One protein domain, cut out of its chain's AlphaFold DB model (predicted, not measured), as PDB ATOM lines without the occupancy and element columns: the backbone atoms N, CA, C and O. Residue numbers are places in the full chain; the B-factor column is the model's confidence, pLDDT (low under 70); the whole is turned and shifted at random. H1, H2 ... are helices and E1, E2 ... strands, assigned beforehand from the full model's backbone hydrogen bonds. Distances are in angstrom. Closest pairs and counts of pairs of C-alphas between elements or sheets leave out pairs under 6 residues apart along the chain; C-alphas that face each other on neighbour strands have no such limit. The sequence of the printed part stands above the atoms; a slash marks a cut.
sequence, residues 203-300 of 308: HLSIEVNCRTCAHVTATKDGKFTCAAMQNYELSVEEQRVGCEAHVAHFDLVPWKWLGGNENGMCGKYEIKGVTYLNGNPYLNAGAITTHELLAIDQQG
ATOM      1  N   HIS A 203     -48.853  62.443  18.131       96.94
ATOM      2  CA  HIS A 203     -49.613  61.194  17.965       96.94
ATOM      3  C   HIS A 203     -48.881  60.129  17.132       96.94
ATOM      4  O   HIS A 203     -49.504  59.300  16.470       96.94
ATOM      5  N   LEU A 204     -47.546  60.165  17.163       97.06
ATOM      6  CA  LEU A 204     -46.685  59.331  16.341       97.06
ATOM      7  C   LEU A 204     -45.836  58.394  17.204       97.06
ATOM      8  O   LEU A 204     -45.045  58.834  18.037       97.06
ATOM      9  N   SER A 205     -45.971  57.093  16.969       97.06
ATOM     10  CA  SER A 205     -45.005  56.080  17.394       97.06
ATOM     11  C   SER A 205     -43.896  55.980  16.353       97.06
ATOM     12  O   SER A 205     -44.166  55.680  15.192       97.06
ATOM     13  N   ILE A 206     -42.646  56.176  16.773       96.12
ATOM     14  CA  ILE A 206     -41.467  55.945  15.919       96.12
ATOM     15  C   ILE A 206     -40.974  54.495  15.972       96.12
ATOM     16  O   ILE A 206     -40.130  54.098  15.174       96.12
ATOM     17  N   GLU A 207     -41.481  53.711  16.923       97.62
ATOM     18  CA  GLU A 207     -41.090  52.320  17.107       97.62
ATOM     19  C   GLU A 207     -41.737  51.457  16.016       97.62
ATOM     20  O   GLU A 207     -42.959  51.470  15.855       97.62
ATOM     21  N   VAL A 208     -40.914  50.708  15.276       98.00
ATOM     22  CA  VAL A 208     -41.345  49.806  14.197       98.00
ATOM     23  C   VAL A 208     -41.017  48.374  14.599       98.00
ATOM     24  O   VAL A 208     -39.899  47.899  14.425       98.00
ATOM     25  N   ASN A 209     -41.995  47.681  15.172       98.31
ATOM     26  CA  ASN A 209     -41.874  46.294  15.611       98.31
ATOM     27  C   ASN A 209     -43.208  45.553  15.413       98.31
ATOM     28  O   ASN A 209     -44.225  46.151  15.073       98.31
ATOM     29  N   CYS A 210     -43.260  44.236  15.604       98.25
ATOM     30  CA  CYS A 210     -44.501  43.501  15.329       98.25
ATOM     31  C   CYS A 210     -45.678  43.976  16.189       98.25
ATOM     32  O   CYS A 210     -46.810  43.922  15.735       98.25
ATOM     33  N   ARG A 211     -45.457  44.463  17.413       97.81
ATOM     34  CA  ARG A 211     -46.558  44.888  18.292       97.81
ATOM     35  C   ARG A 211     -47.118  46.276  17.961       97.81
ATOM     36  O   ARG A 211     -48.164  46.642  18.495       97.81
ATOM     37  N   THR A 212     -46.459  47.009  17.068       98.44
ATOM     38  CA  THR A 212     -46.934  48.267  16.476       98.44
ATOM     39  C   THR A 212     -47.510  48.066  15.071       98.44
ATOM     40  O   THR A 212     -47.876  49.041  14.412       98.44
ATOM     41  N   CYS A 213     -47.597  46.815  14.610       98.38
ATOM     42  CA  CYS A 213     -48.074  46.447  13.284       98.38
ATOM     43  C   CYS A 213     -49.583  46.161  13.287       98.38
ATOM     44  O   CYS A 213     -50.080  45.445  14.154       98.38
ATOM     45  N   ALA A 214     -50.302  46.629  12.266       97.50
ATOM     46  CA  ALA A 214     -51.726  46.353  12.063       97.50
ATOM     47  C   ALA A 214     -52.039  44.870  11.769       97.50
ATOM     48  O   ALA A 214     -53.183  44.444  11.907       97.50
ATOM     49  N   HIS A 215     -51.037  44.077  11.369       97.31
ATOM     50  CA  HIS A 215     -51.199  42.643  11.081       97.31
ATOM     51  C   HIS A 215     -51.155  41.752  12.321       97.31
ATOM     52  O   HIS A 215     -51.376  40.547  12.209       97.31
ATOM     53  N   VAL A 216     -50.779  42.301  13.475       97.75
ATOM     54  CA  VAL A 216     -50.416  41.507  14.647       97.75
ATOM     55  C   VAL A 216     -51.475  41.630  15.727       97.75
ATOM     56  O   VAL A 216     -51.817  42.722  16.163       97.75
ATOM     57  N   THR A 217     -51.940  40.481  16.207       97.19
ATOM     58  CA  THR A 217     -53.003  40.375  17.209       97.19
ATOM     59  C   THR A 217     -52.483  39.664  18.451       97.19
ATOM     60  O   THR A 217     -51.826  38.623  18.360       97.19
ATOM     61  N   ALA A 218     -52.789  40.209  19.628       97.62
ATOM     62  CA  ALA A 218     -52.560  39.531  20.899       97.62
ATOM     63  C   ALA A 218     -53.711  38.549  21.176       97.62
ATOM     64  O   ALA A 218     -54.877  38.938  21.187       97.62
ATOM     65  N   THR A 219     -53.403  37.279  21.430       96.69
ATOM     66  CA  THR A 219     -54.413  36.234  21.657       96.69
ATOM     67  C   THR A 219     -54.621  35.934  23.144       96.69
ATOM     68  O   THR A 219     -53.773  36.227  23.995       96.69
ATOM     69  N   LYS A 220     -55.763  35.311  23.467       95.81
ATOM     70  CA  LYS A 220     -56.139  34.912  24.839       95.81
ATOM     71  C   LYS A 220     -55.145  33.939  25.477       95.81
ATOM     72  O   LYS A 220     -54.955  33.984  26.690       95.81
ATOM     73  N   ASP A 221     -54.458  33.144  24.664       94.94
ATOM     74  CA  ASP A 221     -53.487  32.143  25.115       94.94
ATOM     75  C   ASP A 221     -52.109  32.746  25.441       94.94
ATOM     76  O   ASP A 221     -51.135  32.029  25.651       94.94
ATOM     77  N   GLY A 222     -52.002  34.080  25.484       95.69
ATOM     78  CA  GLY A 222     -50.747  34.761  25.798       95.69
ATOM     79  C   GLY A 222     -49.759  34.780  24.631       95.69
ATOM     80  O   GLY A 222     -48.558  34.931  24.849       95.69
ATOM     81  N   LYS A 223     -50.251  34.635  23.393       96.62
ATOM     82  CA  LYS A 223     -49.445  34.644  22.165       96.62
ATOM     83  C   LYS A 223     -49.681  35.904  21.339       96.62
ATOM     84  O   LYS A 223     -50.659  36.620  21.549       96.62
ATOM     85  N   PHE A 224     -48.768  36.175  20.412       97.94
ATOM     86  CA  PHE A 224     -48.958  37.157  19.347       97.94
ATOM     87  C   PHE A 224     -48.941  36.430  18.010       97.94
ATOM     88  O   PHE A 224     -48.030  35.643  17.763       97.94
ATOM     89  N   THR A 225     -49.926  36.699  17.159       98.06
ATOM     90  CA  THR A 225     -50.046  36.072  15.838       98.06
ATOM     91  C   THR A 225     -50.032  37.117  14.735       98.06
ATOM     92  O   THR A 225     -50.636  38.174  14.901       98.06
ATOM     93  N   CYS A 226     -49.380  36.820  13.610       97.94
ATOM     94  CA  CYS A 226     -49.296  37.712  12.452       97.94
ATOM     95  C   CYS A 226     -50.193  37.236  11.300       97.94
ATOM     96  O   CYS A 226     -49.925  36.198  10.690       97.94
ATOM     97  N   ALA A 227     -51.222  38.009  10.951       95.62
ATOM     98  CA  ALA A 227     -52.146  37.690   9.859       95.62
ATOM     99  C   ALA A 227     -51.458  37.676   8.481       95.62
ATOM    100  O   ALA A 227     -51.734  36.799   7.664       95.62
ATOM    101  N   ALA A 228     -50.486  38.570   8.252       93.75
ATOM    102  CA  ALA A 228     -49.683  38.605   7.023       93.75
ATOM    103  C   ALA A 228     -48.807  37.352   6.826       93.75
ATOM    104  O   ALA A 228     -48.376  37.062   5.714       93.75
ATOM    105  N   MET A 229     -48.563  36.588   7.896       93.50
ATOM    106  CA  MET A 229     -47.837  35.317   7.877       93.50
ATOM    107  C   MET A 229     -48.769  34.142   8.203       93.50
ATOM    108  O   MET A 229     -48.376  33.212   8.895       93.50
ATOM    109  N   GLN A 230     -50.022  34.181   7.737       92.94
ATOM    110  CA  GLN A 230     -50.991  33.087   7.913       92.94
ATOM    111  C   GLN A 230     -51.249  32.727   9.391       92.94
ATOM    112  O   GLN A 230     -51.330  31.557   9.756       92.94
ATOM    113  N   ASN A 231     -51.389  33.745  10.247       95.12
ATOM    114  CA  ASN A 231     -51.571  33.615  11.700       95.12
ATOM    115  C   ASN A 231     -50.408  32.916  12.422       95.12
ATOM    116  O   ASN A 231     -50.604  32.312  13.476       95.12
ATOM    117  N   TYR A 232     -49.195  33.032  11.879       97.31
ATOM    118  CA  TYR A 232     -47.974  32.546  12.511       97.31
ATOM    119  C   TYR A 232     -47.806  33.100  13.933       97.31
ATOM    120  O   TYR A 232     -47.936  34.310  14.143       97.31
ATOM    121  N   GLU A 233     -47.505  32.221  14.893       98.00
ATOM    122  CA  GLU A 233     -47.175  32.590  16.271       98.00
ATOM    123  C   GLU A 233     -45.758  33.167  16.332       98.00
ATOM    124  O   GLU A 233     -44.781  32.461  16.105       98.00
ATOM    125  N   LEU A 234     -45.655  34.444  16.692       98.00
ATOM    126  CA  LEU A 234     -44.386  35.152  16.783       98.00
ATOM    127  C   LEU A 234     -43.686  34.856  18.113       98.00
ATOM    128  O   LEU A 234     -44.242  35.097  19.194       98.00
ATOM    129  N   SER A 235     -42.416  34.469  18.051       97.75
ATOM    130  CA  SER A 235     -41.518  34.494  19.203       97.75
ATOM    131  C   SER A 235     -41.310  35.925  19.718       97.75
ATOM    132  O   SER A 235     -41.553  36.915  19.027       97.75
ATOM    133  N   VAL A 236     -40.845  36.065  20.963       96.62
ATOM    134  CA  VAL A 236     -40.584  37.391  21.551       96.62
ATOM    135  C   VAL A 236     -39.507  38.155  20.773       96.62
ATOM    136  O   VAL A 236     -39.598  39.375  20.685       96.62
ATOM    137  N   GLU A 237     -38.518  37.460  20.205       97.69
ATOM    138  CA  GLU A 237     -37.446  38.097  19.434       97.69
ATOM    139  C   GLU A 237     -37.955  38.611  18.085       97.69
ATOM    140  O   GLU A 237     -37.770  39.782  17.764       97.69
ATOM    141  N   GLU A 238     -38.716  37.798  17.348       97.94
ATOM    142  CA  GLU A 238     -39.371  38.244  16.109       97.94
ATOM    143  C   GLU A 238     -40.303  39.426  16.363       97.94
ATOM    144  O   GLU A 238     -40.384  40.354  15.557       97.94
ATOM    145  N   GLN A 239     -40.984  39.433  17.516       98.00
ATOM    146  CA  GLN A 239     -41.829  40.560  17.881       98.00
ATOM    147  C   GLN A 239     -41.040  41.868  17.994       98.00
ATOM    148  O   GLN A 239     -41.589  42.916  17.666       98.00
ATOM    149  N   ARG A 240     -39.792  41.814  18.478       96.94
ATOM    150  CA  ARG A 240     -38.920  42.982  18.662       96.94
ATOM    151  C   ARG A 240     -38.305  43.449  17.356       96.94
ATOM    152  O   ARG A 240     -38.298  44.647  17.110       96.94
ATOM    153  N   VAL A 241     -37.798  42.512  16.558       96.81
ATOM    154  CA  VAL A 241     -37.109  42.813  15.298       96.81
ATOM    155  C   VAL A 241     -38.073  43.407  14.270       96.81
ATOM    156  O   VAL A 241     -37.709  44.343  13.563       96.81
ATOM    157  N   GLY A 242     -39.311  42.905  14.197       96.38
ATOM    158  CA  GLY A 242     -40.246  43.317  13.149       96.38
ATOM    159  C   GLY A 242     -39.850  42.789  11.765       96.38
ATOM    160  O   GLY A 242     -39.005  41.905  11.632       96.38
ATOM    161  N   CYS A 243     -40.491  43.302  10.714       96.06
ATOM    162  CA  CYS A 243     -40.172  42.944   9.331       96.06
ATOM    163  C   CYS A 243     -40.559  44.059   8.347       96.06
ATOM    164  O   CYS A 243     -41.306  44.976   8.683       96.06
ATOM    165  N   GLU A 244     -40.109  43.954   7.097       95.25
ATOM    166  CA  GLU A 244     -40.420  44.926   6.036       95.25
ATOM    167  C   GLU A 244     -41.895  44.928   5.609       95.25
ATOM    168  O   GLU A 244     -42.362  45.881   4.993       95.25
ATOM    169  N   ALA A 245     -42.654  43.884   5.960       96.38
ATOM    170  CA  ALA A 245     -44.103  43.847   5.771       96.38
ATOM    171  C   ALA A 245     -44.880  44.597   6.867       96.38
ATOM    172  O   ALA A 245     -46.110  44.547   6.874       96.38
ATOM    173  N   HIS A 246     -44.191  45.282   7.788       98.25
ATOM    174  CA  HIS A 246     -44.826  46.089   8.822       98.25
ATOM    175  C   HIS A 246     -45.742  47.150   8.207       98.25
ATOM    176  O   HIS A 246     -45.293  48.017   7.451       98.25
ATOM    177  N   VAL A 247     -47.009  47.107   8.611       98.31
ATOM    178  CA  VAL A 247     -48.001  48.149   8.361       98.31
ATOM    179  C   VAL A 247     -48.244  48.862   9.679       98.31
ATOM    180  O   VAL A 247     -48.659  48.213  10.635       98.31
ATOM    181  N   ALA A 248     -47.987  50.167   9.751       98.31
ATOM    182  CA  ALA A 248     -48.224  50.954  10.954       98.31
ATOM    183  C   ALA A 248     -49.646  50.730  11.478       98.31
ATOM    184  O   ALA A 248     -50.602  50.722  10.702       98.31
ATOM    185  N   HIS A 249     -49.796  50.521  12.783       98.19
ATOM    186  CA  HIS A 249     -51.110  50.479  13.409       98.19
ATOM    187  C   HIS A 249     -51.742  51.876  13.353       98.19
ATOM    188  O   HIS A 249     -51.130  52.851  13.782       98.19
ATOM    189  N   PHE A 250     -52.973  51.984  12.854       97.00
ATOM    190  CA  PHE A 250     -53.611  53.278  12.574       97.00
ATOM    191  C   PHE A 250     -53.833  54.144  13.829       97.00
ATOM    192  O   PHE A 250     -53.826  55.360  13.724       97.00
ATOM    193  N   ASP A 251     -53.983  53.545  15.017       97.81
ATOM    194  CA  ASP A 251     -54.061  54.303  16.283       97.81
ATOM    195  C   ASP A 251     -52.683  54.746  16.829       97.81
ATOM    196  O   ASP A 251     -52.608  55.313  17.916       97.81
ATOM    197  N   LEU A 252     -51.579  54.424  16.145       98.38
ATOM    198  CA  LEU A 252     -50.210  54.765  16.560       98.38
ATOM    199  C   LEU A 252     -49.557  55.830  15.671       98.38
ATOM    200  O   LEU A 252     -48.381  56.143  15.863       98.38
ATOM    201  N   VAL A 253     -50.289  56.360  14.696       98.19
ATOM    202  CA  VAL A 253     -49.798  57.361  13.748       98.19
ATOM    203  C   VAL A 253     -50.853  58.457  13.559       98.19
ATOM    204  O   VAL A 253     -52.047  58.168  13.617       98.19
ATOM    205  N   PRO A 254     -50.458  59.710  13.276       97.31
ATOM    206  CA  PRO A 254     -51.402  60.798  13.009       97.31
ATOM    207  C   PRO A 254     -51.983  60.742  11.587       97.31
ATOM    208  O   PRO A 254     -52.807  61.575  11.208       97.31
ATOM    209  N   TRP A 255     -51.516  59.803  10.764       97.75
ATOM    210  CA  TRP A 255     -51.863  59.707   9.354       97.75
ATOM    211  C   TRP A 255     -53.304  59.249   9.171       97.75
ATOM    212  O   TRP A 255     -53.787  58.337   9.841       97.75
ATOM    213  N   LYS A 256     -53.995  59.833   8.193       97.62
ATOM    214  CA  LYS A 256     -55.377  59.451   7.908       97.62
ATOM    215  C   LYS A 256     -55.400  58.083   7.231       97.62
ATOM    216  O   LYS A 256     -54.898  57.915   6.121       97.62
ATOM    217  N   TRP A 257     -56.009  57.114   7.907       97.12
ATOM    218  CA  TRP A 257     -56.227  55.763   7.398       97.12
ATOM    219  C   TRP A 257     -57.260  55.750   6.266       97.12
ATOM    220  O   TRP A 257     -58.375  56.246   6.427       97.12
ATOM    221  N   LEU A 258     -56.899  55.147   5.133       97.19
ATOM    222  CA  LEU A 258     -57.747  55.016   3.943       97.19
ATOM    223  C   LEU A 258     -58.150  53.558   3.647       97.19
ATOM    224  O   LEU A 258     -58.753  53.288   2.609       97.19
ATOM    225  N   GLY A 259     -57.835  52.619   4.545       95.25
ATOM    226  CA  GLY A 259     -58.154  51.196   4.394       95.25
ATOM    227  C   GLY A 259     -56.987  50.337   3.901       95.25
ATOM    228  O   GLY A 259     -55.923  50.834   3.537       95.25
ATOM    229  N   GLY A 260     -57.197  49.020   3.890       93.94
ATOM    230  CA  GLY A 260     -56.251  48.066   3.314       93.94
ATOM    231  C   GLY A 260     -56.294  48.044   1.782       93.94
ATOM    232  O   GLY A 260     -57.229  48.548   1.154       93.94
ATOM    233  N   ASN A 261     -55.281  47.450   1.155       92.56
ATOM    234  CA  ASN A 261     -55.379  47.024  -0.242       92.56
ATOM    235  C   ASN A 261     -56.211  45.731  -0.379       92.56
ATOM    236  O   ASN A 261     -56.629  45.134   0.609       92.56
ATOM    237  N   GLU A 262     -56.464  45.298  -1.617       89.19
ATOM    238  CA  GLU A 262     -57.377  44.181  -1.919       89.19
ATOM    239  C   GLU A 262     -56.961  42.850  -1.280       89.19
ATOM    240  O   GLU A 262     -57.817  42.089  -0.839       89.19
ATOM    241  N   ASN A 263     -55.654  42.578  -1.191       88.50
ATOM    242  CA  ASN A 263     -55.129  41.359  -0.567       88.50
ATOM    243  C   ASN A 263     -54.915  41.499   0.953       88.50
ATOM    244  O   ASN A 263     -54.468  40.548   1.588       88.50
ATOM    245  N   GLY A 264     -55.201  42.671   1.533       90.56
ATOM    246  CA  GLY A 264     -55.043  42.951   2.958       90.56
ATOM    247  C   GLY A 264     -53.597  43.007   3.455       90.56
ATOM    248  O   GLY A 264     -53.400  43.063   4.660       90.56
ATOM    249  N   MET A 265     -52.587  43.001   2.578       94.31
ATOM    250  CA  MET A 265     -51.166  42.971   2.961       94.31
ATOM    251  C   MET A 265     -50.565  44.362   3.183       94.31
ATOM    252  O   MET A 265     -49.495  44.486   3.784       94.31
ATOM    253  N   CYS A 266     -51.229  45.408   2.695       97.12
ATOM    254  CA  CYS A 266     -50.773  46.788   2.796       97.12
ATOM    255  C   CYS A 266     -51.867  47.707   3.334       97.12
ATOM    256  O   CYS A 266     -53.057  47.477   3.121       97.12
ATOM    257  N   GLY A 267     -51.443  48.792   3.975       97.44
ATOM    258  CA  GLY A 267     -52.309  49.848   4.481       97.44
ATOM    259  C   GLY A 267     -52.177  51.140   3.684       97.44
ATOM    260  O   GLY A 267     -51.067  51.550   3.369       97.44
ATOM    261  N   LYS A 268     -53.283  51.804   3.347       98.06
ATOM    262  CA  LYS A 268     -53.265  53.097   2.650       98.06
ATOM    263  C   LYS A 268     -53.363  54.235   3.661       98.06
ATOM    264  O   LYS A 268     -54.299  54.268   4.461       98.06
ATOM    265  N   TYR A 269     -52.433  55.179   3.586       98.12
ATOM    266  CA  TYR A 269     -52.372  56.343   4.469       98.12
ATOM    267  C   TYR A 269     -52.272  57.636   3.666       98.12
ATOM    268  O   TYR A 269     -51.568  57.692   2.660       98.12
ATOM    269  N   GLU A 270     -52.955  58.685   4.116       97.31
ATOM    270  CA  GLU A 270     -52.763  60.047   3.618       97.31
ATOM    271  C   GLU A 270     -51.837  60.808   4.574       97.31
ATOM    272  O   GLU A 270     -52.156  60.983   5.754       97.31
ATOM    273  N   ILE A 271     -50.696  61.261   4.053       96.00
ATOM    274  CA  ILE A 271     -49.698  62.051   4.780       96.00
ATOM    275  C   ILE A 271     -49.514  63.360   4.020       96.00
ATOM    276  O   ILE A 271     -49.142  63.357   2.847       96.00
ATOM    277  N   LYS A 272     -49.812  64.492   4.672       92.25
ATOM    278  CA  LYS A 272     -49.701  65.843   4.085       92.25
ATOM    279  C   LYS A 272     -50.387  65.968   2.706       92.25
ATOM    280  O   LYS A 272     -49.875  66.630   1.809       92.25
ATOM    281  N   GLY A 273     -51.544  65.322   2.542       93.06
ATOM    282  CA  GLY A 273     -52.353  65.354   1.315       93.06
ATOM    283  C   GLY A 273     -51.930  64.372   0.216       93.06
ATOM    284  O   GLY A 273     -52.572  64.337  -0.832       93.06
ATOM    285  N   VAL A 274     -50.892  63.558   0.434       95.44
ATOM    286  CA  VAL A 274     -50.435  62.534  -0.518       95.44
ATOM    287  C   VAL A 274     -50.780  61.144   0.010       95.44
ATOM    288  O   VAL A 274     -50.588  60.850   1.189       95.44
ATOM    289  N   THR A 275     -51.317  60.283  -0.860       96.94
ATOM    290  CA  THR A 275     -51.615  58.886  -0.522       96.94
ATOM    291  C   THR A 275     -50.389  58.005  -0.717       96.94
ATOM    292  O   THR A 275     -49.807  57.975  -1.798       96.94
ATOM    293  N   TYR A 276     -50.065  57.228   0.310       97.19
ATOM    294  CA  TYR A 276     -49.005  56.232   0.300       97.19
ATOM    295  C   TYR A 276     -49.558  54.845   0.622       97.19
ATOM    296  O   TYR A 276     -50.525  54.698   1.375       97.19
ATOM    297  N   LEU A 277     -48.919  53.821   0.059       97.62
ATOM    298  CA  LEU A 277     -49.200  52.423   0.351       97.62
ATOM    299  C   LEU A 277     -48.115  51.892   1.295       97.62
ATOM    300  O   LEU A 277     -46.964  51.750   0.905       97.62
ATOM    301  N   ASN A 278     -48.466  51.616   2.544       98.12
ATOM    302  CA  ASN A 278     -47.565  51.066   3.544       98.12
ATOM    303  C   ASN A 278     -47.540  49.537   3.476       98.12
ATOM    304  O   ASN A 278     -48.589  48.908   3.614       98.12
ATOM    305  N   GLY A 279     -46.365  48.938   3.308       97.00
ATOM    306  CA  GLY A 279     -46.185  47.487   3.327       97.00
ATOM    307  C   GLY A 279     -44.853  47.072   2.710       97.00
ATOM    308  O   GLY A 279     -43.974  47.905   2.508       97.00
ATOM    309  N   ASN A 280     -44.709  45.783   2.391       95.81
ATOM    310  CA  ASN A 280     -43.462  45.262   1.830       95.81
ATOM    311  C   ASN A 280     -43.291  45.683   0.347       95.81
ATOM    312  O   ASN A 280     -44.099  45.234  -0.480       95.81
ATOM    313  N   PRO A 281     -42.244  46.459  -0.007       93.94
ATOM    314  CA  PRO A 281     -42.006  46.946  -1.372       93.94
ATOM    315  C   PRO A 281     -41.635  45.835  -2.369       93.94
ATOM    316  O   PRO A 281     -41.893  45.966  -3.563       93.94
ATOM    317  N   TYR A 282     -41.067  44.721  -1.899       91.81
ATOM    318  CA  TYR A 282     -40.702  43.575  -2.739       91.81
ATOM    319  C   TYR A 282     -41.901  42.696  -3.101       91.81
ATOM    320  O   TYR A 282     -41.848  41.953  -4.079       91.81
ATOM    321  N   LEU A 283     -42.977  42.769  -2.316       89.75
ATOM    322  CA  LEU A 283     -44.181  41.959  -2.515       89.75
ATOM    323  C   LEU A 283     -45.335  42.749  -3.139       89.75
ATOM    324  O   LEU A 283     -46.227  42.148  -3.732       89.75
ATOM    325  N   ASN A 284     -45.345  44.077  -2.998       90.38
ATOM    326  CA  ASN A 284     -46.442  44.923  -3.461       90.38
ATOM    327  C   ASN A 284     -45.882  46.150  -4.189       90.38
ATOM    328  O   ASN A 284     -45.239  47.008  -3.587       90.38
ATOM    329  N   ALA A 285     -46.155  46.243  -5.492       91.44
ATOM    330  CA  ALA A 285     -45.694  47.353  -6.317       91.44
ATOM    331  C   ALA A 285     -46.210  48.700  -5.780       91.44
ATOM    332  O   ALA A 285     -47.402  48.859  -5.513       91.44
ATOM    333  N   GLY A 286     -45.303  49.667  -5.626       91.44
ATOM    334  CA  GLY A 286     -45.613  50.998  -5.097       91.44
ATOM    335  C   GLY A 286     -45.814  51.056  -3.579       91.44
ATOM    336  O   GLY A 286     -46.101  52.135  -3.062       91.44
ATOM    337  N   ALA A 287     -45.667  49.934  -2.860       95.81
ATOM    338  CA  ALA A 287     -45.605  49.965  -1.408       95.81
ATOM    339  C   ALA A 287     -44.261  50.529  -0.936       95.81
ATOM    340  O   ALA A 287     -43.234  50.331  -1.581       95.81
ATOM    341  N   ILE A 288     -44.285  51.206   0.205       96.81
ATOM    342  CA  ILE A 288     -43.104  51.683   0.916       96.81
ATOM    343  C   ILE A 288     -43.163  51.258   2.379       96.81
ATOM    344  O   ILE A 288     -44.234  51.041   2.967       96.81
ATOM    345  N   THR A 289     -41.986  51.125   2.972       97.69
ATOM    346  CA  THR A 289     -41.843  50.649   4.344       97.69
ATOM    347  C   THR A 289     -42.358  51.682   5.344       97.69
ATOM    348  O   THR A 289     -42.454  52.878   5.064       97.69
ATOM    349  N   THR A 290     -42.660  51.234   6.562       97.88
ATOM    350  CA  THR A 290     -43.046  52.160   7.641       97.88
ATOM    351  C   THR A 290     -41.917  53.143   7.971       97.88
ATOM    352  O   THR A 290     -42.190  54.309   8.233       97.88
ATOM    353  N   HIS A 291     -40.653  52.716   7.880       97.00
ATOM    354  CA  HIS A 291     -39.496  53.596   8.064       97.00
ATOM    355  C   HIS A 291     -39.465  54.742   7.042       97.00
ATOM    356  O   HIS A 291     -39.235  55.890   7.414       97.00
ATOM    357  N   GLU A 292     -39.757  54.459   5.770       96.19
ATOM    358  CA  GLU A 292     -39.845  55.497   4.736       96.19
ATOM    359  C   GLU A 292     -41.009  56.463   4.991       96.19
ATOM    360  O   GLU A 292     -40.850  57.667   4.800       96.19
ATOM    361  N   LEU A 293     -42.155  55.978   5.482       96.94
ATOM    362  CA  LEU A 293     -43.270  56.854   5.860       96.94
ATOM    363  C   LEU A 293     -42.927  57.770   7.034       96.94
ATOM    364  O   LEU A 293     -43.271  58.949   6.995       96.94
ATOM    365  N   LEU A 294     -42.218  57.260   8.044       96.44
ATOM    366  CA  LEU A 294     -41.715  58.075   9.152       96.44
ATOM    367  C   LEU A 294     -40.767  59.172   8.645       96.44
ATOM    368  O   LEU A 294     -40.888  60.326   9.056       96.44
ATOM    369  N   ALA A 295     -39.870  58.842   7.711       94.94
ATOM    370  CA  ALA A 295     -38.992  59.827   7.086       94.94
ATOM    371  C   ALA A 295     -39.787  60.887   6.300       94.94
ATOM    372  O   ALA A 295     -39.511  62.077   6.436       94.94
ATOM    373  N   ILE A 296     -40.813  60.484   5.541       94.06
ATOM    374  CA  ILE A 296     -41.685  61.400   4.784       94.06
ATOM    375  C   ILE A 296     -42.474  62.334   5.711       94.06
ATOM    376  O   ILE A 296     -42.607  63.535   5.445       94.06
ATOM    377  N   ASP A 297     -42.991  61.806   6.819       92.44
ATOM    378  CA  ASP A 297     -43.710  62.591   7.819       92.44
ATOM    379  C   ASP A 297     -42.811  63.675   8.432       92.44
ATOM    380  O   ASP A 297     -43.201  64.843   8.512       92.44
ATOM    381  N   GLN A 298     -41.561  63.332   8.739       89.19
ATOM    382  CA  GLN A 298     -40.603  64.254   9.346       89.19
ATOM    383  C   GLN A 298     -39.992  65.248   8.346       89.19
ATOM    384  O   GLN A 298     -39.852  66.428   8.663       89.19
ATOM    385  N   GLN A 299     -39.636  64.797   7.142       87.56
ATOM    386  CA  GLN A 299     -38.772  65.542   6.213       87.56
ATOM    387  C   GLN A 299     -39.501  66.041   4.955       87.56
ATOM    388  O   GLN A 299     -39.002  66.930   4.270       87.56
ATOM    389  N   GLY A 300     -40.704  65.534   4.672       78.19
ATOM    390  CA  GLY A 300     -41.422  65.783   3.418       78.19
ATOM    391  C   GLY A 300     -41.212  64.666   2.386       78.19
ATOM    392  O   GLY A 300     -40.485  63.710   2.644       78.19
TER     393      GLY A 300
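Overview. This is residues 203 to 300 of the 308 residues of an uncharacterized protein of Cloacibacillus porcorum (UniProt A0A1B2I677). There is little regular structure: two small lobes lie along an elongated body, one a sheet of three strands E3, E4, E5 with H2 packed on it, the other the hairpin E1 and E2 with short H1; loops 203 to 215 and 242 to 255 run between. The 98 printed residues, 37 in named elements, run E1 E2 H1 E3 E4 E5 H2, mixed class. It is compact, radius of gyration of the C-alphas 13.0 A, spanning 41 by 27 by 20 A.

Arrangement. E3 (256 to 260), E4 (267 to 271) and E5 (274 to 278) form a meander, each strand antiparallel to its neighbour; N 258 and O 268 are 2.8 A apart, N 278 and O 267 2.7 A. H2 (290 to 299) is on this sheet in two layers; closest C-alphas to E5 are Asn 278 and Thr 290, 6.2 A. E1 (216 to 218) and E2 (224 to 226) are an antiparallel hairpin, N 217 to O 225 3.0 A. H1 (236 to 241) is apart from H2. In both helices every O i to N i+4 pair is within hydrogen-bond range.

Along the chain. E1 begins at C-alpha 216 (-50.416, 41.507, 14.647); E1 and E2 measure 6.9 A each, H1 9.0 A, E3 12.3 A, E4 and E5 12.5 A each. H2, 14.1 A, ends at C-alpha 299 (-38.772, 65.542, 6.213).

Size, cuts and confidence. The C-alphas farthest apart, Asp 221 and Gly 300, are 41.8 A apart. The printed part has no cut; links H1 to E3 and E5 to H2 are long; no printed residue is under 70 in pLDDT.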